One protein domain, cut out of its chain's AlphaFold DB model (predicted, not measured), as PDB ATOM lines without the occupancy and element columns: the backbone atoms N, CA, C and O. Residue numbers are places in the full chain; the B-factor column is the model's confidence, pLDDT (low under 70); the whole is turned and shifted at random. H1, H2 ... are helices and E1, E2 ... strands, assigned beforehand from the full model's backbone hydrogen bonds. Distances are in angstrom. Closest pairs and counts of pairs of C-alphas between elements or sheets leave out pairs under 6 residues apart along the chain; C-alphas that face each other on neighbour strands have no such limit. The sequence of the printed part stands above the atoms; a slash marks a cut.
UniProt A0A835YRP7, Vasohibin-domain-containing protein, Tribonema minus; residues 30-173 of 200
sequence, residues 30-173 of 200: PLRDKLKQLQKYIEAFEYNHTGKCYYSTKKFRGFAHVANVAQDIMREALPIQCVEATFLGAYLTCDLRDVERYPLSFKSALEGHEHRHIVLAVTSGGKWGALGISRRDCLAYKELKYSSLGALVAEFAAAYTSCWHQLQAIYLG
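This is residues 30 to 173 of the 200 residues of the protein "Vasohibin-domain-containing protein" of Tribonema minus (UniProt A0A835YRP7). A twisted, curled sheet of five strands bends round one helix, H4, on one face, while H3 and H1 cover parts of the other face. H2 crosses beyond H3, away from the sheet, and a long loop, residues 44 to 62, leads from H1 to it. The printed part has 144 residues with four named helices and five named strands, in the order H1 H2 H3 E1 E2 E3 E4 H4 E5. The sheet's order is E4 E3 E2 E1 E5, all antiparallel, and the class is mixed, helices and strands. The whole is compact, with a radius of gyration of the C-alphas of 14.5 A and spans of 39 by 38 by 27 A.

The two longest strands are E1, residues 100 to 110, 31.8 A from first to last C-alpha, and E2, residues 113 to 124, 35.6 A. E3 is residues 127 to 131, E4 residues 142 to 146 and E5 residues 166 to 172, which ends at C-alpha 172 (367.660, 223.807, 301.167). H4, residues 149 to 162, measures 20.1 A. H3 is residues 82 to 92, H2 residues 63 to 76, 19.9 A, and H1 residues 31 to 43, 18.3 A, beginning at C-alpha 31 (388.289, 228.068, 292.030).

E1 E2 E3 E4 form a meander, each strand the antiparallel neighbour of the one before; E1 and E2, E2 and E3, and E3 and E4 are hairpins. Between E2 and E1, N 106 and O 117 are 2.8 A apart, within hydrogen-bond range. So are N 129 and O 122 of E3 and E2, at 2.9 A, N 128 and O 146 of E3 and E4, at 2.8 A, and N 107 and O 169 of E1 and E5, at 2.8 A. The domain has three layers, helices on both faces of the sheet: H1 and H3 on one face, H4 on the other. The sheet curls round H4; the closest C-alphas of H4 and E5 are those of Ala 157 and Leu 167, 6.8 A. H3 has a height over the sheet of 8.6 A and runs along the strands, at 3 degrees to E2 on the local plane. H1, at a height over the sheet of 9.1 A, runs along the strands too. With residues 38 to 42 alone H1 touches H3, the closest C-alphas being those of Ile 42 and Ala 85, 6.4 A. H2 is not on the sheet; it touches H3, about perpendicular at 82 degrees, with Ala 70 and Leu 88 closest, their C-alphas 4.6 A apart. In H1, H2, H3 and H4 every O i to N i+4 pair is within hydrogen-bond range.

The C-alphas farthest apart, those of Pro 30 and Gly 112, are 43.1 A apart. The printed part has no cut. The link from H1 to H2, 19 residues, is long. The mean pLDDT of the printed part is 95.5, and no printed residue is under 70.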
ATOM      1  N   PRO A  30     392.286 229.672 289.774       90.56
ATOM      2  CA  PRO A  30     391.638 229.691 291.081       90.56
ATOM      3  C   PRO A  30     390.166 229.273 290.994       90.56
ATOM      4  O   PRO A  30     389.464 229.586 290.031       90.56
ATOM      5  N   LEU A  31     389.662 228.585 292.024       92.06
ATOM      6  CA  LEU A  31     388.289 228.068 292.030       92.06
ATOM      7  C   LEU A  31     387.236 229.167 291.809       92.06
ATOM      8  O   LEU A  31     386.259 228.946 291.097       92.06
ATOM      9  N   ARG A  32     387.438 230.363 292.379       94.19
ATOM     10  CA  ARG A  32     386.517 231.496 292.186       94.19
ATOM     11  C   ARG A  32     386.410 231.895 290.717       94.19
ATOM     12  O   ARG A  32     385.300 232.102 290.231       94.19
ATOM     13  N   ASP A  33     387.533 231.918 290.006       93.00
ATOM     14  CA  ASP A  33     387.572 232.245 288.580       93.00
ATOM     15  C   ASP A  33     386.938 231.141 287.734       93.00
ATOM     16  O   ASP A  33     386.190 231.440 286.806       93.00
ATOM     17  N   LYS A  34     387.146 229.867 288.098       93.56
ATOM     18  CA  LYS A  34     386.447 228.730 287.472       93.56
ATOM     19  C   LYS A  34     384.929 228.870 287.608       93.56
ATOM     20  O   LYS A  34     384.218 228.794 286.610       93.56
ATOM     21  N   LEU A  35     384.430 229.136 288.818       95.50
ATOM     22  CA  LEU A  35     382.999 229.347 289.070       95.50
ATOM     23  C   LEU A  35     382.459 230.580 288.330       95.50
ATOM     24  O   LEU A  35     381.348 230.540 287.814       95.50
ATOM     25  N   LYS A  36     383.242 231.659 288.234       95.62
ATOM     26  CA  LYS A  36     382.867 232.860 287.476       95.62
ATOM     27  C   LYS A  36     382.756 232.581 285.975       95.62
ATOM     28  O   LYS A  36     381.838 233.078 285.335       95.62
ATOM     29  N   GLN A  37     383.654 231.782 285.403       94.94
ATOM     30  CA  GLN A  37     383.559 231.379 283.997       94.94
ATOM     31  C   GLN A  37     382.387 230.436 283.733       94.94
ATOM     32  O   GLN A  37     381.688 230.594 282.737       94.94
ATOM     33  N   LEU A  38     382.135 229.500 284.648       95.88
ATOM     34  CA  LEU A  38     380.951 228.647 284.602       95.88
ATOM     35  C   LEU A  38     379.659 229.460 284.633       95.88
ATOM     36  O   LEU A  38     378.749 229.189 283.859       95.88
ATOM     37  N   GLN A  39     379.597 230.480 285.489       97.81
ATOM     38  CA  GLN A  39     378.459 231.385 285.527       97.81
ATOM     39  C   GLN A  39     378.272 232.122 284.195       97.81
ATOM     40  O   GLN A  39     377.161 232.137 283.679       97.81
ATOM     41  N   LYS A  40     379.344 232.671 283.607       96.38
ATOM     42  CA  LYS A  40     379.270 233.328 282.289       96.38
ATOM     43  C   LYS A  40     378.742 232.390 281.204       96.38
ATOM     44  O   LYS A  40     377.964 232.808 280.357       96.38
ATOM     45  N   TYR A  41     379.149 231.122 281.243       96.81
ATOM     46  CA  TYR A  41     378.637 230.111 280.324       96.81
ATOM     47  C   TYR A  41     377.140 229.848 280.529       96.81
ATOM     48  O   TYR A  41     376.404 229.779 279.557       96.81
ATOM     49  N   ILE A  42     376.669 229.765 281.780       97.38
ATOM     50  CA  ILE A  42     375.234 229.643 282.097       97.38
ATOM     51  C   ILE A  42     374.451 230.864 281.584       97.38
ATOM     52  O   ILE A  42     373.374 230.703 281.017       97.38
ATOM     53  N   GLU A  43     374.980 232.073 281.769       96.44
ATOM     54  CA  GLU A  43     374.342 233.328 281.341       96.44
ATOM     55  C   GLU A  43     374.249 233.462 279.819       96.44
ATOM     56  O   GLU A  43     373.294 234.060 279.329       96.44
ATOM     57  N   ALA A  44     375.176 232.860 279.071       96.00
ATOM     58  CA  ALA A  44     375.180 232.885 277.608       96.00
ATOM     59  C   ALA A  44     373.987 232.147 276.969       96.00
ATOM     60  O   ALA A  44     373.705 232.370 275.796       96.00
ATOM     61  N   PHE A  45     373.271 231.301 277.720       95.31
ATOM     62  CA  PHE A  45     372.009 230.712 277.257       95.31
ATOM     63  C   PHE A  45     370.830 231.688 277.366       95.31
ATOM     64  O   PHE A  45     369.796 231.434 276.767       95.31
ATOM     65  N   GLU A  46     370.970 232.797 278.097       95.19
ATOM     66  CA  GLU A  46     369.920 233.785 278.365       95.19
ATOM     67  C   GLU A  46     368.715 233.250 279.164       95.19
ATOM     68  O   GLU A  46     368.401 232.055 279.217       95.19
ATOM     69  N   TYR A  47     368.007 234.169 279.831       96.69
ATOM     70  CA  TYR A  47     366.795 233.814 280.557       96.69
ATOM     71  C   TYR A  47     365.635 233.588 279.579       96.69
ATOM     72  O   TYR A  47     365.293 234.446 278.769       96.69
ATOM     73  N   ASN A  48     364.952 232.451 279.691       96.38
ATOM     74  CA  ASN A  48     363.819 232.129 278.831       96.38
ATOM     75  C   ASN A  48     362.563 232.949 279.181       96.38
ATOM     76  O   ASN A  48     361.851 232.666 280.156       96.38
ATOM     77  N   HIS A  49     362.261 233.923 278.319       93.69
ATOM     78  CA  HIS A  49     361.068 234.777 278.368       93.69
ATOM     79  C   HIS A  49     359.931 234.327 277.434       93.69
ATOM     80  O   HIS A  49     358.887 234.971 277.388       93.69
ATOM     81  N   THR A  50     360.093 233.222 276.700       91.44
ATOM     82  CA  THR A  50     359.156 232.823 275.630       91.44
ATOM     83  C   THR A  50     357.868 232.168 276.136       91.44
ATOM     84  O   THR A  50     356.931 231.962 275.369       91.44
ATOM     85  N   GLY A  51     357.831 231.779 277.415       87.44
ATOM     86  CA  GLY A  51     356.726 231.017 278.005       87.44
ATOM     87  C   GLY A  51     356.680 229.541 277.591       87.44
ATOM     88  O   GLY A  51     355.809 228.811 278.063       87.44
ATOM     89  N   LYS A  52     357.610 229.075 276.746       89.31
ATOM     90  CA  LYS A  52     357.744 227.666 276.355       89.31
ATOM     91  C   LYS A  52     358.747 226.949 277.253       89.31
ATOM     92  O   LYS A  52     359.814 227.481 277.538       89.31
ATOM     93  N   CYS A  53     358.430 225.720 277.647       88.00
ATOM     94  CA  CYS A  53     359.386 224.826 278.296       88.00
ATOM     95  C   CYS A  53     360.135 224.035 277.218       88.00
ATOM     96  O   CYS A  53     359.516 223.210 276.546       88.00
ATOM     97  N   TYR A  54     361.438 224.273 277.061       93.25
ATOM     98  CA  TYR A  54     362.267 223.532 276.104       93.25
ATOM     99  C   TYR A  54     362.778 222.214 276.691       93.25
ATOM    100  O   TYR A  54     362.805 221.200 276.000       93.25
ATOM    101  N   TYR A  55     363.090 222.200 277.990       94.56
ATOM    102  CA  TYR A  55     363.708 221.058 278.653       94.56
ATOM    103  C   TYR A  55     362.809 220.446 279.735       94.56
ATOM    104  O   TYR A  55     362.028 221.119 280.416       94.56
ATOM    105  N   SER A  56     362.921 219.128 279.933       90.75
ATOM    106  CA  SER A  56     362.142 218.429 280.958       90.75
ATOM    107  C   SER A  56     362.777 218.592 282.339       90.75
ATOM    108  O   SER A  56     363.798 217.988 282.639       90.75
ATOM    109  N   THR A  57     362.136 219.349 283.226       85.12
ATOM    110  CA  THR A  57     362.641 219.630 284.581       85.12
ATOM    111  C   THR A  57     362.044 218.704 285.649       85.12
ATOM    112  O   THR A  57     361.720 219.124 286.763       85.12
ATOM    113  N   LYS A  58     361.861 217.412 285.335       84.00
ATOM    114  CA  LYS A  58     361.205 216.428 286.220       84.00
ATOM    115  C   LYS A  58     362.072 216.094 287.445       84.00
ATOM    116  O   LYS A  58     362.770 215.084 287.493       84.00
ATOM    117  N   LYS A  59     361.946 216.914 288.495       72.38
ATOM    118  CA  LYS A  59     362.722 216.865 289.753       72.38
ATOM    119  C   LYS A  59     362.626 215.551 290.550       72.38
ATOM    120  O   LYS A  59     363.422 215.334 291.450       72.38
ATOM    121  N   PHE A  60     361.679 214.659 290.270       71.50
ATOM    122  CA  PHE A  60     361.578 213.378 290.991       71.50
ATOM    123  C   PHE A  60     362.589 212.322 290.516       71.50
ATOM    124  O   PHE A  60     362.738 211.287 291.161       71.50
ATOM    125  N   ARG A  61     363.263 212.559 289.385       78.94
ATOM    126  CA  ARG A  61     364.274 211.649 288.838       78.94
ATOM    127  C   ARG A  61     365.641 211.874 289.496       78.94
ATOM    128  O   ARG A  61     365.881 212.914 290.110       78.94
ATOM    129  N   GLY A  62     366.517 210.876 289.392       87.94
ATOM    130  CA  GLY A  62     367.871 210.933 289.949       87.94
ATOM    131  C   GLY A  62     368.818 211.873 289.197       87.94
ATOM    132  O   GLY A  62     368.436 212.517 288.218       87.94
ATOM    133  N   PHE A  63     370.073 211.934 289.641       92.56
ATOM    134  CA  PHE A  63     371.093 212.827 289.078       92.56
ATOM    135  C   PHE A  63     371.442 212.537 287.607       92.56
ATOM    136  O   PHE A  63     371.724 213.473 286.868       92.56
ATOM    137  N   ALA A  64     371.282 211.300 287.134       93.81
ATOM    138  CA  ALA A  64     371.387 210.961 285.712       93.81
ATOM    139  C   ALA A  64     370.432 211.763 284.825       93.81
ATOM    140  O   ALA A  64     370.804 212.206 283.744       93.81
ATOM    141  N   HIS A  65     369.213 212.037 285.297       94.62
ATOM    142  CA  HIS A  65     368.297 212.899 284.557       94.62
ATOM    143  C   HIS A  65     368.789 214.350 284.503       94.62
ATOM    144  O   HIS A  65     368.681 214.982 283.458       94.62
ATOM    145  N   VAL A  66     369.344 214.858 285.608       94.81
ATOM    146  CA  VAL A  66     369.940 216.201 285.670       94.81
ATOM    147  C   VAL A  66     371.094 216.324 284.676       94.81
ATOM    148  O   VAL A  66     371.139 217.291 283.923       94.81
ATOM    149  N   ALA A  67     371.982 215.327 284.636       95.06
ATOM    150  CA  ALA A  67     373.106 215.283 283.708       95.06
ATOM    151  C   ALA A  67     372.649 215.227 282.242       95.06
ATOM    152  O   ALA A  67     373.125 216.020 281.436       95.06
ATOM    153  N   ASN A  68     371.683 214.365 281.907       95.69
ATOM    154  CA  ASN A  68     371.158 214.266 280.541       95.69
ATOM    155  C   ASN A  68     370.536 215.591 280.077       95.69
ATOM    156  O   ASN A  68     370.836 216.060 278.988       95.69
ATOM    157  N   VAL A  69     369.736 216.240 280.930       96.56
ATOM    158  CA  VAL A  69     369.147 217.550 280.603       96.56
ATOM    159  C   VAL A  69     370.227 218.618 280.435       96.56
ATOM    160  O   VAL A  69     370.124 219.442 279.537       96.56
ATOM    161  N   ALA A  70     371.277 218.611 281.260       96.38
ATOM    162  CA  ALA A  70     372.399 219.530 281.084       96.38
ATOM    163  C   ALA A  70     373.112 219.317 279.739       96.38
ATOM    164  O   ALA A  70     373.445 220.288 279.069       96.38
ATOM    165  N   GLN A  71     373.299 218.065 279.316       95.19
ATOM    166  CA  GLN A  71     373.861 217.743 278.003       95.19
ATOM    167  C   GLN A  71     372.942 218.190 276.859       95.19
ATOM    168  O   GLN A  71     373.433 218.728 275.871       95.19
ATOM    169  N   ASP A  72     371.623 218.024 277.003       96.44
ATOM    170  CA  ASP A  72     370.640 218.524 276.037       96.44
ATOM    171  C   ASP A  72     370.686 220.059 275.940       96.44
ATOM    172  O   ASP A  72     370.714 220.593 274.834       96.44
ATOM    173  N   ILE A  73     370.797 220.771 277.071       96.69
ATOM    174  CA  ILE A  73     370.983 222.232 277.102       96.69
ATOM    175  C   ILE A  73     372.231 222.630 276.315       96.69
ATOM    176  O   ILE A  73     372.148 223.463 275.419       96.69
ATOM    177  N   MET A  74     373.377 222.006 276.605       95.12
ATOM    178  CA  MET A  74     374.640 222.311 275.924       95.12
ATOM    179  C   MET A  74     374.596 222.004 274.420       95.12
ATOM    180  O   MET A  74     375.248 222.690 273.643       95.12
ATOM    181  N   ARG A  75     373.847 220.974 274.008       94.12
ATOM    182  CA  ARG A  75     373.726 220.555 272.605       94.12
ATOM    183  C   ARG A  75     372.763 221.435 271.808       94.12
ATOM    184  O   ARG A  75     373.021 221.713 270.643       94.12
ATOM    185  N   GLU A  76     371.636 221.805 272.408       94.12
ATOM    186  CA  GLU A  76     370.532 222.489 271.720       94.12
ATOM    187  C   GLU A  76     370.595 224.010 271.858       94.12
ATOM    188  O   GLU A  76     370.030 224.712 271.024       94.12
ATOM    189  N   ALA A  77     371.290 224.514 272.883       94.75
ATOM    190  CA  ALA A  77     371.566 225.933 273.090       94.75
ATOM    191  C   ALA A  77     370.326 226.842 273.063       94.75
ATOM    192  O   ALA A  77     370.363 227.951 272.533       94.75
ATOM    193  N   LEU A  78     369.220 226.373 273.652       94.75
ATOM    194  CA  LEU A  78     367.997 227.159 273.800       94.75
ATOM    195  C   LEU A  78     367.979 227.900 275.145       94.75
ATOM    196  O   LEU A  78     368.605 227.439 276.105       94.75
ATOM    197  N   PRO A  79     367.210 229.000 275.256       95.94
ATOM    198  CA  PRO A  79     367.086 229.733 276.504       95.94
ATOM    199  C   PRO A  79     366.611 228.899 277.687       95.94
ATOM    200  O   PRO A  79     365.719 228.056 277.561       95.94
ATOM    201  N   ILE A  80     367.148 229.196 278.870       97.44
ATOM    202  CA  ILE A  80     366.927 228.415 280.093       97.44
ATOM    203  C   ILE A  80     366.276 229.240 281.208       97.44
ATOM    204  O   ILE A  80     366.293 230.468 281.216       97.44
ATOM    205  N   GLN A  81     365.689 228.570 282.196       97.50
ATOM    206  CA  GLN A  81     365.207 229.168 283.438       97.50
ATOM    207  C   GLN A  81     366.028 228.684 284.639       97.50
ATOM    208  O   GLN A  81     366.936 227.859 284.544       97.50
ATOM    209  N   CYS A  82     365.678 229.188 285.822       97.31
ATOM    210  CA  CYS A  82     366.386 228.919 287.074       97.31
ATOM    211  C   CYS A  82     366.595 227.421 287.391       97.31
ATOM    212  O   CYS A  82     367.636 227.039 287.931       97.31
ATOM    213  N   VAL A  83     365.645 226.544 287.038       97.00
ATOM    214  CA  VAL A  83     365.787 225.095 287.267       97.00
ATOM    215  C   VAL A  83     366.800 224.471 286.309       97.00
ATOM    216  O   VAL A  83     367.665 223.727 286.762       97.00
ATOM    217  N   GLU A  84     366.714 224.785 285.017       98.00
ATOM    218  CA  GLU A  84     367.660 224.317 283.998       98.00
ATOM    219  C   GLU A  84     369.081 224.810 284.295       98.00
ATOM    220  O   GLU A  84     370.016 224.017 284.281       98.00
ATOM    221  N   ALA A  85     369.240 226.074 284.698       98.06
ATOM    222  CA  ALA A  85     370.528 226.611 285.131       98.06
ATOM    223  C   ALA A  85     371.089 225.888 286.367       98.06
ATOM    224  O   ALA A  85     372.290 225.645 286.454       98.06
ATOM    225  N   THR A  86     370.228 225.490 287.312       97.81
ATOM    226  CA  THR A  86     370.642 224.666 288.462       97.81
ATOM    227  C   THR A  86     371.129 223.287 288.004       97.81
ATOM    228  O   THR A  86     372.095 222.767 288.559       97.81
ATOM    229  N   PHE A  87     370.488 222.691 286.993       97.50
ATOM    230  CA  PHE A  87     370.887 221.391 286.441       97.50
ATOM    231  C   PHE A  87     372.225 221.491 285.708       97.50
ATOM    232  O   PHE A  87     373.139 220.712 285.983       97.50
ATOM    233  N   LEU A  88     372.357 222.493 284.837       97.56
ATOM    234  CA  LEU A  88     373.573 222.774 284.088       97.56
ATOM    235  C   LEU A  88     374.746 223.065 285.028       97.56
ATOM    236  O   LEU A  88     375.782 222.411 284.943       97.56
ATOM    237  N   GLY A  89     374.562 223.971 285.992       97.56
ATOM    238  CA  GLY A  89     375.576 224.277 286.998       97.56
ATOM    239  C   GLY A  89     375.984 223.049 287.809       97.56
ATOM    240  O   GLY A  89     377.168 222.873 288.092       97.56
ATOM    241  N   ALA A  90     375.039 222.162 288.145       96.81
ATOM    242  CA  ALA A  90     375.348 220.937 288.872       96.81
ATOM    243  C   ALA A  90     376.211 219.995 288.026       96.81
ATOM    244  O   ALA A  90     377.217 219.499 288.526       96.81
ATOM    245  N   TYR A  91     375.861 219.787 286.757       96.12
ATOM    246  CA  TYR A  91     376.623 218.943 285.839       96.12
ATOM    247  C   TYR A  91     378.042 219.476 285.593       96.12
ATOM    248  O   TYR A  91     379.015 218.744 285.756       96.12
ATOM    249  N   LEU A  92     378.174 220.769 285.292       95.38
ATOM    250  CA  LEU A  92     379.457 221.402 284.972       95.38
ATOM    251  C   LEU A  92     380.447 221.441 286.146       95.38
ATOM    252  O   LEU A  92     381.639 221.675 285.956       95.38
ATOM    253  N   THR A  93     379.964 221.241 287.371       95.38
ATOM    254  CA  THR A  93     380.781 221.254 288.590       95.38
ATOM    255  C   THR A  93     381.050 219.854 289.151       95.38
ATOM    256  O   THR A  93     381.637 219.744 290.224       95.38
ATOM    257  N   CYS A  94     380.665 218.778 288.451       94.12
ATOM    258  CA  CYS A  94     380.896 217.396 288.898       94.12
ATOM    259  C   CYS A  94     382.380 217.070 289.143       94.12
ATOM    260  O   CYS A  94     382.693 216.385 290.118       94.12
ATOM    261  N   ASP A  95     383.279 217.608 288.313       90.50
ATOM    262  CA  ASP A  95     384.723 217.347 288.400       90.50
ATOM    263  C   ASP A  95     385.454 218.247 289.412       90.50
ATOM    264  O   ASP A  95     386.626 218.027 289.727       90.50
ATOM    265  N   LEU A  96     384.766 219.242 289.984       92.12
ATOM    266  CA  LEU A  96     385.320 220.107 291.025       92.12
ATOM    267  C   LEU A  96     385.212 219.407 292.388       92.12
ATOM    268  O   LEU A  96     384.253 219.596 293.133       92.12
ATOM    269  N   ARG A  97     386.200 218.565 292.716       88.25
ATOM    270  CA  ARG A  97     386.168 217.686 293.905       88.25
ATOM    271  C   ARG A  97     385.959 218.434 295.223       88.25
ATOM    272  O   ARG A  97     385.177 217.971 296.054       88.25
ATOM    273  N   ASP A  98     386.565 219.608 295.360       90.88
ATOM    274  CA  ASP A  98     386.486 220.442 296.566       90.88
ATOM    275  C   ASP A  98     385.204 221.282 296.648       90.88
ATOM    276  O   ASP A  98     385.077 222.116 297.544       90.88
ATOM    277  N   VAL A  99     384.269 221.104 295.707       96.25
ATOM    278  CA  VAL A  99     382.994 221.820 295.664       96.25
ATOM    279  C   VAL A  99     381.853 220.881 296.033       96.25
ATOM    280  O   VAL A  99     381.582 219.888 295.355       96.25
ATOM    281  N   GLU A 100     381.129 221.237 297.087       97.81
ATOM    282  CA  GLU A 100     379.814 220.666 297.373       97.81
ATOM    283  C   GLU A 100     378.719 221.583 296.830       97.81
ATOM    284  O   GLU A 100     378.886 222.803 296.748       97.81
ATOM    285  N   ARG A 101     377.596 220.990 296.413       97.94
ATOM    286  CA  ARG A 101     376.541 221.678 295.657       97.94
ATOM    287  C   ARG A 101     375.183 221.346 296.251       97.94
ATOM    288  O   ARG A 101     374.872 220.170 296.439       97.94
ATOM    289  N   TYR A 102     374.371 222.366 296.488       98.06
ATOM    290  CA  TYR A 102     373.086 222.265 297.166       98.06
ATOM    291  C   TYR A 102     372.018 223.029 296.380       98.06
ATOM    292  O   TYR A 102     372.215 224.201 296.053       98.06
ATOM    293  N   PRO A 103     370.854 222.425 296.105       97.69
ATOM    294  CA  PRO A 103     369.711 223.176 295.608       97.69
ATOM    295  C   PRO A 103     369.230 224.164 296.678       97.69
ATOM    296  O   PRO A 103     368.899 223.750 297.788       97.69
ATOM    297  N   LEU A 104     369.148 225.452 296.353       98.19
ATOM    298  CA  LEU A 104     368.635 226.486 297.252       98.19
ATOM    299  C   LEU A 104     367.434 227.167 296.595       98.19
ATOM    300  O   LEU A 104     367.574 227.915 295.633       98.19
ATOM    301  N   SER A 105     366.233 226.851 297.080       98.00
ATOM    302  CA  SER A 105     364.975 227.357 296.524       98.00
ATOM    303  C   SER A 105     364.357 228.438 297.400       98.00
ATOM    304  O   SER A 105     364.326 228.321 298.622       98.00
ATOM    305  N   PHE A 106     363.735 229.414 296.756       97.69
ATOM    306  CA  PHE A 106     363.051 230.530 297.388       97.69
ATOM    307  C   PHE A 106     361.589 230.565 296.958       97.69
ATOM    308  O   PHE A 106     361.243 230.296 295.802       97.69
ATOM    309  N   LYS A 107     360.728 230.899 297.913       97.38
ATOM    310  CA  LYS A 107     359.326 231.238 297.707       97.38
ATOM    311  C   LYS A 107     359.134 232.674 298.173       97.38
ATOM    312  O   LYS A 107     359.435 232.971 299.325       97.38
ATOM    313  N   SER A 108     358.619 233.532 297.309       97.31
ATOM    314  CA  SER A 108     358.397 234.955 297.594       97.31
ATOM    315  C   SER A 108     357.039 235.413 297.074       97.31
ATOM    316  O   SER A 108     356.479 234.747 296.208       97.31
ATOM    317  N   ALA A 109     356.556 236.563 297.529       97.44
ATOM    318  CA  ALA A 109     355.390 237.237 296.974       97.44
ATOM    319  C   ALA A 109     355.728 238.661 296.522       97.44
ATOM    320  O   ALA A 109     356.548 239.319 297.154       97.44
ATOM    321  N   LEU A 110     355.106 239.119 295.440       95.94
ATOM    322  CA  LEU A 110     355.126 240.506 294.972       95.94
ATOM    323  C   LEU A 110     353.694 240.849 294.563       95.94
ATOM    324  O   LEU A 110     353.098 240.096 293.799       95.94
ATOM    325  N   GLU A 111     353.124 241.914 295.129       94.12
ATOM    326  CA  GLU A 111     351.745 242.351 294.825       94.12
ATOM    327  C   GLU A 111     350.698 241.223 294.959       94.12
ATOM    328  O   GLU A 111     349.798 241.064 294.144       94.12
ATOM    329  N   GLY A 112     350.844 240.370 295.980       91.06
ATOM    330  CA  GLY A 112     349.953 239.224 296.211       91.06
ATOM    331  C   GLY A 112     350.221 237.996 295.328       91.06
ATOM    332  O   GLY A 112     349.691 236.921 295.612       91.06
ATOM    333  N   HIS A 113     351.091 238.095 294.319       95.94
ATOM    334  CA  HIS A 113     351.453 236.981 293.447       95.94
ATOM    335  C   HIS A 113     352.636 236.179 293.990       95.94
ATOM    336  O   HIS A 113     353.686 236.721 294.328       95.94
ATOM    337  N   GLU A 114     352.481 234.855 294.047       96.94
ATOM    338  CA  GLU A 114     353.546 233.942 294.460       96.94
ATOM    339  C   GLU A 114     354.564 233.718 293.332       96.94
ATOM    340  O   GLU A 114     354.219 233.387 292.197       96.94
ATOM    341  N   HIS A 115     355.845 233.780 293.684       97.06
ATOM    342  CA  HIS A 115     356.964 233.469 292.809       97.06
ATOM    343  C   HIS A 115     357.866 232.408 293.436       97.06
ATOM    344  O   HIS A 115     358.093 232.373 294.650       97.06
ATOM    345  N   ARG A 116     358.406 231.536 292.583       96.69
ATOM    346  CA  ARG A 116     359.353 230.487 292.962       96.69
ATOM    347  C   ARG A 116     360.622 230.644 292.154       96.69
ATOM    348  O   ARG A 116     360.571 230.921 290.961       96.69
ATOM    349  N   HIS A 117     361.742 230.433 292.818       98.00
ATOM    350  CA  HIS A 117     363.060 230.593 292.233       98.00
ATOM    351  C   HIS A 117     364.028 229.595 292.873       98.00
ATOM    352  O   HIS A 117     363.776 229.114 293.981       98.00
ATOM    353  N   ILE A 118     365.099 229.233 292.175       98.25
ATOM    354  CA  ILE A 118     366.104 228.288 292.659       98.25
ATOM    355  C   ILE A 118     367.480 228.663 292.115       98.25
ATOM    356  O   ILE A 118     367.599 229.061 290.963       98.25
ATOM    357  N   VAL A 119     368.501 228.499 292.946       98.75
ATOM    358  CA  VAL A 119     369.912 228.581 292.562       98.75
ATOM    359  C   VAL A 119     370.639 227.317 293.010       98.75
ATOM    360  O   VAL A 119     370.148 226.560 293.857       98.75
ATOM    361  N   LEU A 120     371.835 227.108 292.473       98.69
ATOM    362  CA  LEU A 120     372.771 226.112 292.961       98.69
ATOM    363  C   LEU A 120     373.730 226.771 293.955       98.69
ATOM    364  O   LEU A 120     374.693 227.421 293.552       98.69
ATOM    365  N   ALA A 121     373.479 226.606 295.251       98.69
ATOM    366  CA  ALA A 121     374.440 227.010 296.269       98.69
ATOM    367  C   ALA A 121     375.673 226.099 296.203       98.69
ATOM    368  O   ALA A 121     375.549 224.879 296.068       98.69
ATOM    369  N   VAL A 122     376.857 226.691 296.303       98.62
ATOM    370  CA  VAL A 122     378.144 225.991 296.258       98.62
ATOM    371  C   VAL A 122     378.978 226.345 297.480       98.62
ATOM    372  O   VAL A 122     378.939 227.486 297.946       98.62
ATOM    373  N   THR A 123     379.732 225.378 297.996       98.44
ATOM    374  CA  THR A 123     380.659 225.590 299.112       98.44
ATOM    375  C   THR A 123     381.995 224.906 298.866       98.44
ATOM    376  O   THR A 123     382.049 223.826 298.278       98.44
ATOM    377  N   SER A 124     383.073 225.567 299.284       97.62
ATOM    378  CA  SER A 124     384.437 225.039 299.272       97.62
ATOM    379  C   SER A 124     385.286 225.796 300.294       97.62
ATOM    380  O   SER A 124     385.192 227.021 300.394       97.62
ATOM    381  N   GLY A 125     386.085 225.081 301.093       95.75
ATOM    382  CA  GLY A 125     386.956 225.693 302.107       95.75
ATOM    383  C   GLY A 125     386.210 226.568 303.129       95.75
ATOM    384  O   GLY A 125     386.709 227.618 303.525       95.75
ATOM    385  N   GLY A 126     384.977 226.193 303.491       95.56
ATOM    386  CA  GLY A 126     384.129 226.953 304.421       95.56
ATOM    387  C   GLY A 126     383.544 228.254 303.853       95.56
ATOM    388  O   GLY A 126     382.885 228.994 304.584       95.56
ATOM    389  N   LYS A 127     383.763 228.555 302.568       98.50
ATOM    390  CA  LYS A 127     383.155 229.697 301.878       98.50
ATOM    391  C   LYS A 127     381.981 229.251 301.026       98.50
ATOM    392  O   LYS A 127     382.047 228.217 300.375       98.50
ATOM    393  N   TRP A 128     380.944 230.076 300.992       98.75
ATOM    394  CA  TRP A 128     379.705 229.847 300.257       98.75
ATOM    395  C   TRP A 128     379.559 230.829 299.098       98.75
ATOM    396  O   TRP A 128     380.070 231.948 299.156       98.75
ATOM    397  N   GLY A 129     378.855 230.400 298.055       98.75
ATOM    398  CA  GLY A 129     378.487 231.167 296.865       98.75
ATOM    399  C   GLY A 129     377.311 230.504 296.144       98.75
ATOM    400  O   GLY A 129     376.735 229.539 296.652       98.75
ATOM    401  N   ALA A 130     376.943 230.996 294.964       98.81
ATOM    402  CA  ALA A 130     375.859 230.424 294.170       98.81
ATOM    403  C   ALA A 130     376.073 230.599 292.661       98.81
ATOM    404  O   ALA A 130     376.598 231.620 292.220       98.81
ATOM    405  N   LEU A 131     375.613 229.611 291.893       98.81
ATOM    406  CA  LEU A 131     375.455 229.647 290.437       98.81
ATOM    407  C   LEU A 131     373.961 229.608 290.086       98.81
ATOM    408  O   LEU A 131     373.169 228.991 290.803       98.81
ATOM    409  N   GLY A 132     373.565 230.204 288.965       98.25
ATOM    410  CA  GLY A 132     372.181 230.124 288.490       98.25
ATOM    411  C   GLY A 132     371.830 231.200 287.474       98.25
ATOM    412  O   GLY A 132     372.695 231.942 287.029       98.25
ATOM    413  N   ILE A 133     370.549 231.306 287.129       98.06
ATOM    414  CA  ILE A 133     370.033 232.376 286.269       98.06
ATOM    415  C   ILE A 133     368.717 232.898 286.835       98.06
ATOM    416  O   ILE A 133     367.908 232.140 287.378       98.06
ATOM    417  N   SER A 134     368.493 234.197 286.693       97.69
ATOM    418  CA  SER A 134     367.291 234.883 287.146       97.69
ATOM    419  C   SER A 134     366.985 236.038 286.201       97.69
ATOM    420  O   SER A 134     367.860 236.524 285.500       97.69
ATOM    421  N   ARG A 135     365.743 236.525 286.234       95.88
ATOM    422  CA  ARG A 135     365.345 237.782 285.573       95.88
ATOM    423  C   ARG A 135     365.985 239.016 286.220       95.88
ATOM    424  O   ARG A 135     365.831 240.122 285.719       95.88
ATOM    425  N   ARG A 136     366.596 238.842 287.394       96.62
ATOM    426  CA  ARG A 136     367.295 239.875 288.156       96.62
ATOM    427  C   ARG A 136     368.681 239.354 288.503       96.62
ATOM    428  O   ARG A 136     368.778 238.368 289.235       96.62
ATOM    429  N   ASP A 137     369.724 240.040 288.057       94.44
ATOM    430  CA  ASP A 137     371.118 239.618 288.263       94.44
ATOM    431  C   ASP A 137     371.461 239.445 289.748       94.44
ATOM    432  O   ASP A 137     372.127 238.490 290.151       94.44
ATOM    433  N   CYS A 138     370.902 240.308 290.606       96.88
ATOM    434  CA  CYS A 138     371.080 240.250 292.058       96.88
ATOM    435  C   CYS A 138     370.496 238.985 292.712       96.88
ATOM    436  O   CYS A 138     370.806 238.703 293.873       96.88
ATOM    437  N   LEU A 139     369.675 238.222 291.986       98.19
ATOM    438  CA  LEU A 139     369.068 236.966 292.413       98.19
ATOM    439  C   LEU A 139     369.697 235.742 291.726       98.19
ATOM    440  O   LEU A 139     369.133 234.667 291.844       98.19
ATOM    441  N   ALA A 140     370.832 235.858 291.031       97.38
ATOM    442  CA  ALA A 140     371.507 234.726 290.390       97.38
ATOM    443  C   ALA A 140     372.867 234.418 291.045       97.38
ATOM    444  O   ALA A 140     372.918 233.811 292.119       97.38
ATOM    445  N   TYR A 141     373.961 234.824 290.401       98.62
ATOM    446  CA  TYR A 141     375.325 234.540 290.834       98.62
ATOM    447  C   TYR A 141     375.679 235.220 292.152       98.62
ATOM    448  O   TYR A 141     375.416 236.406 292.360       98.62
ATOM    449  N   LYS A 142     376.367 234.480 293.020       98.62
ATOM    450  CA  LYS A 142     376.998 235.012 294.227       98.62
ATOM    451  C   LYS A 142     378.412 234.452 294.314       98.62
ATOM    452  O   LYS A 142     378.602 233.237 294.322       98.62
ATOM    453  N   GLU A 143     379.403 235.337 294.390       98.19
ATOM    454  CA  GLU A 143     380.809 234.942 294.510       98.19
ATOM    455  C   GLU A 143     381.028 234.023 295.727       98.19
ATOM    456  O   GLU A 143     380.392 234.194 296.770       98.19
ATOM    457  N   LEU A 144     381.957 233.070 295.609       98.25
ATOM    458  CA  LEU A 144     382.365 232.157 296.679       98.25
ATOM    459  C   LEU A 144     383.183 232.890 297.767       98.25
ATOM    460  O   LEU A 144     384.405 232.738 297.864       98.25
ATOM    461  N   LYS A 145     382.511 233.724 298.566       98.19
ATOM    462  CA  LYS A 145     383.132 234.581 299.595       98.19
ATOM    463  C   LYS A 145     382.422 234.585 300.948       98.19
ATOM    464  O   LYS A 145     383.031 234.980 301.944       98.19
ATOM    465  N   TYR A 146     381.165 234.150 301.008       98.69
ATOM    466  CA  TYR A 146     380.351 234.225 302.223       98.69
ATOM    467  C   TYR A 146     380.864 233.227 303.263       98.69
ATOM    468  O   TYR A 146     381.187 232.093 302.928       98.69
ATOM    469  N   SER A 147     380.978 233.639 304.524       98.06
ATOM    470  CA  SER A 147     381.555 232.815 305.601       98.06
ATOM    471  C   SER A 147     380.649 231.677 306.073       98.06
ATOM    472  O   SER A 147     381.106 230.789 306.783       98.06
ATOM    473  N   SER A 148     379.368 231.700 305.708       98.44
ATOM    474  CA  SER A 148     378.396 230.677 306.077       98.44
ATOM    475  C   SER A 148     377.248 230.629 305.071       98.44
ATOM    476  O   SER A 148     377.004 231.592 304.336       98.44
ATOM    477  N   LEU A 149     376.496 229.525 305.081       97.88
ATOM    478  CA  LEU A 149     375.248 229.421 304.327       97.88
ATOM    479  C   LEU A 149     374.251 230.506 304.758       97.88
ATOM    480  O   LEU A 149     373.582 231.088 303.912       97.88
ATOM    481  N   GLY A 150     374.182 230.818 306.057       98.12
ATOM    482  CA  GLY A 150     373.321 231.881 306.581       98.12
ATOM    483  C   GLY A 150     373.649 233.253 305.987       98.12
ATOM    484  O   GLY A 150     372.737 233.970 305.592       98.12
ATOM    485  N   ALA A 151     374.936 233.587 305.839       98.62
ATOM    486  CA  ALA A 151     375.367 234.839 305.216       98.62
ATOM    487  C   ALA A 151     374.988 234.908 303.725       98.62
ATOM    488  O   ALA A 151     374.500 235.935 303.262       98.62
ATOM    489  N   LEU A 152     375.146 233.803 302.986       98.69
ATOM    490  CA  LEU A 152     374.687 233.711 301.595       98.69
ATOM    491  C   LEU A 152     373.161 233.873 301.492       98.69
ATOM    492  O   LEU A 152     372.658 234.570 300.615       98.69
ATOM    493  N   VAL A 153     372.412 233.227 302.385       98.44
ATOM    494  CA  VAL A 153     370.947 233.303 302.417       98.44
ATOM    495  C   VAL A 153     370.467 234.714 302.769       98.44
ATOM    496  O   VAL A 153     369.529 235.200 302.138       98.44
ATOM    497  N   ALA A 154     371.115 235.387 303.722       98.25
ATOM    498  CA  ALA A 154     370.812 236.768 304.088       98.25
ATOM    499  C   ALA A 154     371.019 237.730 302.908       98.25
ATOM    500  O   ALA A 154     370.178 238.593 302.664       98.25
ATOM    501  N   GLU A 155     372.077 237.526 302.122       98.62
ATOM    502  CA  GLU A 155     372.326 238.281 300.892       98.62
ATOM    503  C   GLU A 155     371.203 238.095 299.855       98.62
ATOM    504  O   GLU A 155     370.733 239.062 299.255       98.62
ATOM    505  N   PHE A 156     370.710 236.866 299.653       98.62
ATOM    506  CA  PHE A 156     369.540 236.644 298.792       98.62
ATOM    507  C   PHE A 156     368.272 237.289 299.355       98.62
ATOM    508  O   PHE A 156     367.485 237.837 298.586       98.62
ATOM    509  N   ALA A 157     368.060 237.240 300.672       98.00
ATOM    510  CA  ALA A 157     366.910 237.875 301.308       98.00
ATOM    511  C   ALA A 157     366.914 239.395 301.081       98.00
ATOM    512  O   ALA A 157     365.907 239.936 300.625       98.00
ATOM    513  N   ALA A 158     368.060 240.053 301.282       98.31
ATOM    514  CA  ALA A 158     368.237 241.470 300.975       98.31
ATOM    515  C   ALA A 158     367.994 241.767 299.484       98.31
ATOM    516  O   ALA A 158     367.292 242.722 299.145       98.31
ATOM    517  N   ALA A 159     368.492 240.911 298.583       98.38
ATOM    518  CA  ALA A 159     368.258 241.053 297.148       98.38
ATOM    519  C   ALA A 159     366.767 240.934 296.773       98.38
ATOM    520  O   ALA A 159     366.284 241.730 295.967       98.38
ATOM    521  N   TYR A 160     366.009 240.013 297.380       98.31
ATOM    522  CA  TYR A 160     364.554 239.940 297.194       98.31
ATOM    523  C   TYR A 160     363.855 241.214 297.659       98.31
ATOM    524  O   TYR A 160     363.046 241.759 296.907       98.31
ATOM    525  N   THR A 161     364.206 241.723 298.843       97.19
ATOM    526  CA  THR A 161     363.653 242.978 299.364       97.19
ATOM    527  C   THR A 161     363.940 244.149 298.425       97.19
ATOM    528  O   THR A 161     363.031 244.919 298.131       97.19
ATOM    529  N   SER A 162     365.153 244.242 297.867       97.75
ATOM    530  CA  SER A 162     365.504 245.287 296.886       97.75
ATOM    531  C   SER A 162     364.699 245.201 295.581       97.75
ATOM    532  O   SER A 162     364.520 246.194 294.883       97.75
ATOM    533  N   CYS A 163     364.179 244.013 295.266       96.81
ATOM    534  CA  CYS A 163     363.286 243.760 294.140       96.81
ATOM    535  C   CYS A 163     361.799 243.831 294.530       96.81
ATOM    536  O   CYS A 163     360.964 243.362 293.758       96.81
ATOM    537  N   TRP A 164     361.467 244.382 295.705       96.94
ATOM    538  CA  TRP A 164     360.103 244.525 296.238       96.94
ATOM    539  C   TRP A 164     359.380 243.206 296.533       96.94
ATOM    540  O   TRP A 164     358.173 243.174 296.757       96.94
ATOM    541  N   HIS A 165     360.117 242.098 296.579       97.50
ATOM    542  CA  HIS A 165     359.568 240.806 296.956       97.50
ATOM    543  C   HIS A 165     359.588 240.621 298.476       97.50
ATOM    544  O   HIS A 165     360.606 240.828 299.137       97.50
ATOM    545  N   GLN A 166     358.494 240.095 299.019       96.38
ATOM    546  CA  GLN A 166     358.435 239.558 300.372       96.38
ATOM    547  C   GLN A 166     358.816 238.075 300.357       96.38
ATOM    548  O   GLN A 166     358.126 237.249 299.753       96.38
ATOM    549  N   LEU A 167     359.907 237.707 301.028       95.75
ATOM    550  CA  LEU A 167     360.340 236.314 301.114       95.75
ATOM    551  C   LEU A 167     359.442 235.527 302.086       95.75
ATOM    552  O   LEU A 167     359.286 235.908 303.240       95.75
ATOM    553  N   GLN A 168     358.844 234.430 301.617       95.69
ATOM    554  CA  GLN A 168     357.899 233.612 302.390       95.69
ATOM    555  C   GLN A 168     358.529 232.330 302.935       95.69
ATOM    556  O   GLN A 168     358.179 231.874 304.018       95.69
ATOM    557  N   ALA A 169     359.400 231.688 302.152       95.12
ATOM    558  CA  ALA A 169     360.069 230.462 302.566       95.12
ATOM    559  C   ALA A 169     361.366 230.239 301.794       95.12
ATOM    560  O   ALA A 169     361.487 230.594 300.619       95.12
ATOM    561  N   ILE A 170     362.299 229.562 302.453       96.38
ATOM    562  CA  ILE A 170     363.580 229.139 301.899       96.38
ATOM    563  C   ILE A 170     363.674 227.631 302.094       96.38
ATOM    564  O   ILE A 170     363.342 227.116 303.160       96.38
ATOM    565  N   TYR A 171     364.086 226.917 301.054       96.31
ATOM    566  CA  TYR A 171     364.244 225.470 301.086       96.31
ATOM    567  C   TYR A 171     365.647 225.106 300.634       96.31
ATOM    568  O   TYR A 171     366.041 225.430 299.514       96.31
ATOM    569  N   LEU A 172     366.362 224.383 301.485       96.06
ATOM    570  CA  LEU A 172     367.660 223.807 301.167       96.06
ATOM    571  C   LEU A 172     367.483 222.330 300.808       96.06
ATOM    572  O   LEU A 172     366.771 221.605 301.501       96.06
ATOM    573  N   GLY A 173     368.091 221.884 299.717       95.75
ATOM    574  CA  GLY A 173     368.201 220.471 299.370       95.75
ATOM    575  C   GLY A 173     369.399 219.787 300.035       95.75
ATOM    576  O   GLY A 173     370.234 220.433 300.658       95.75
TER     577      GLY A 173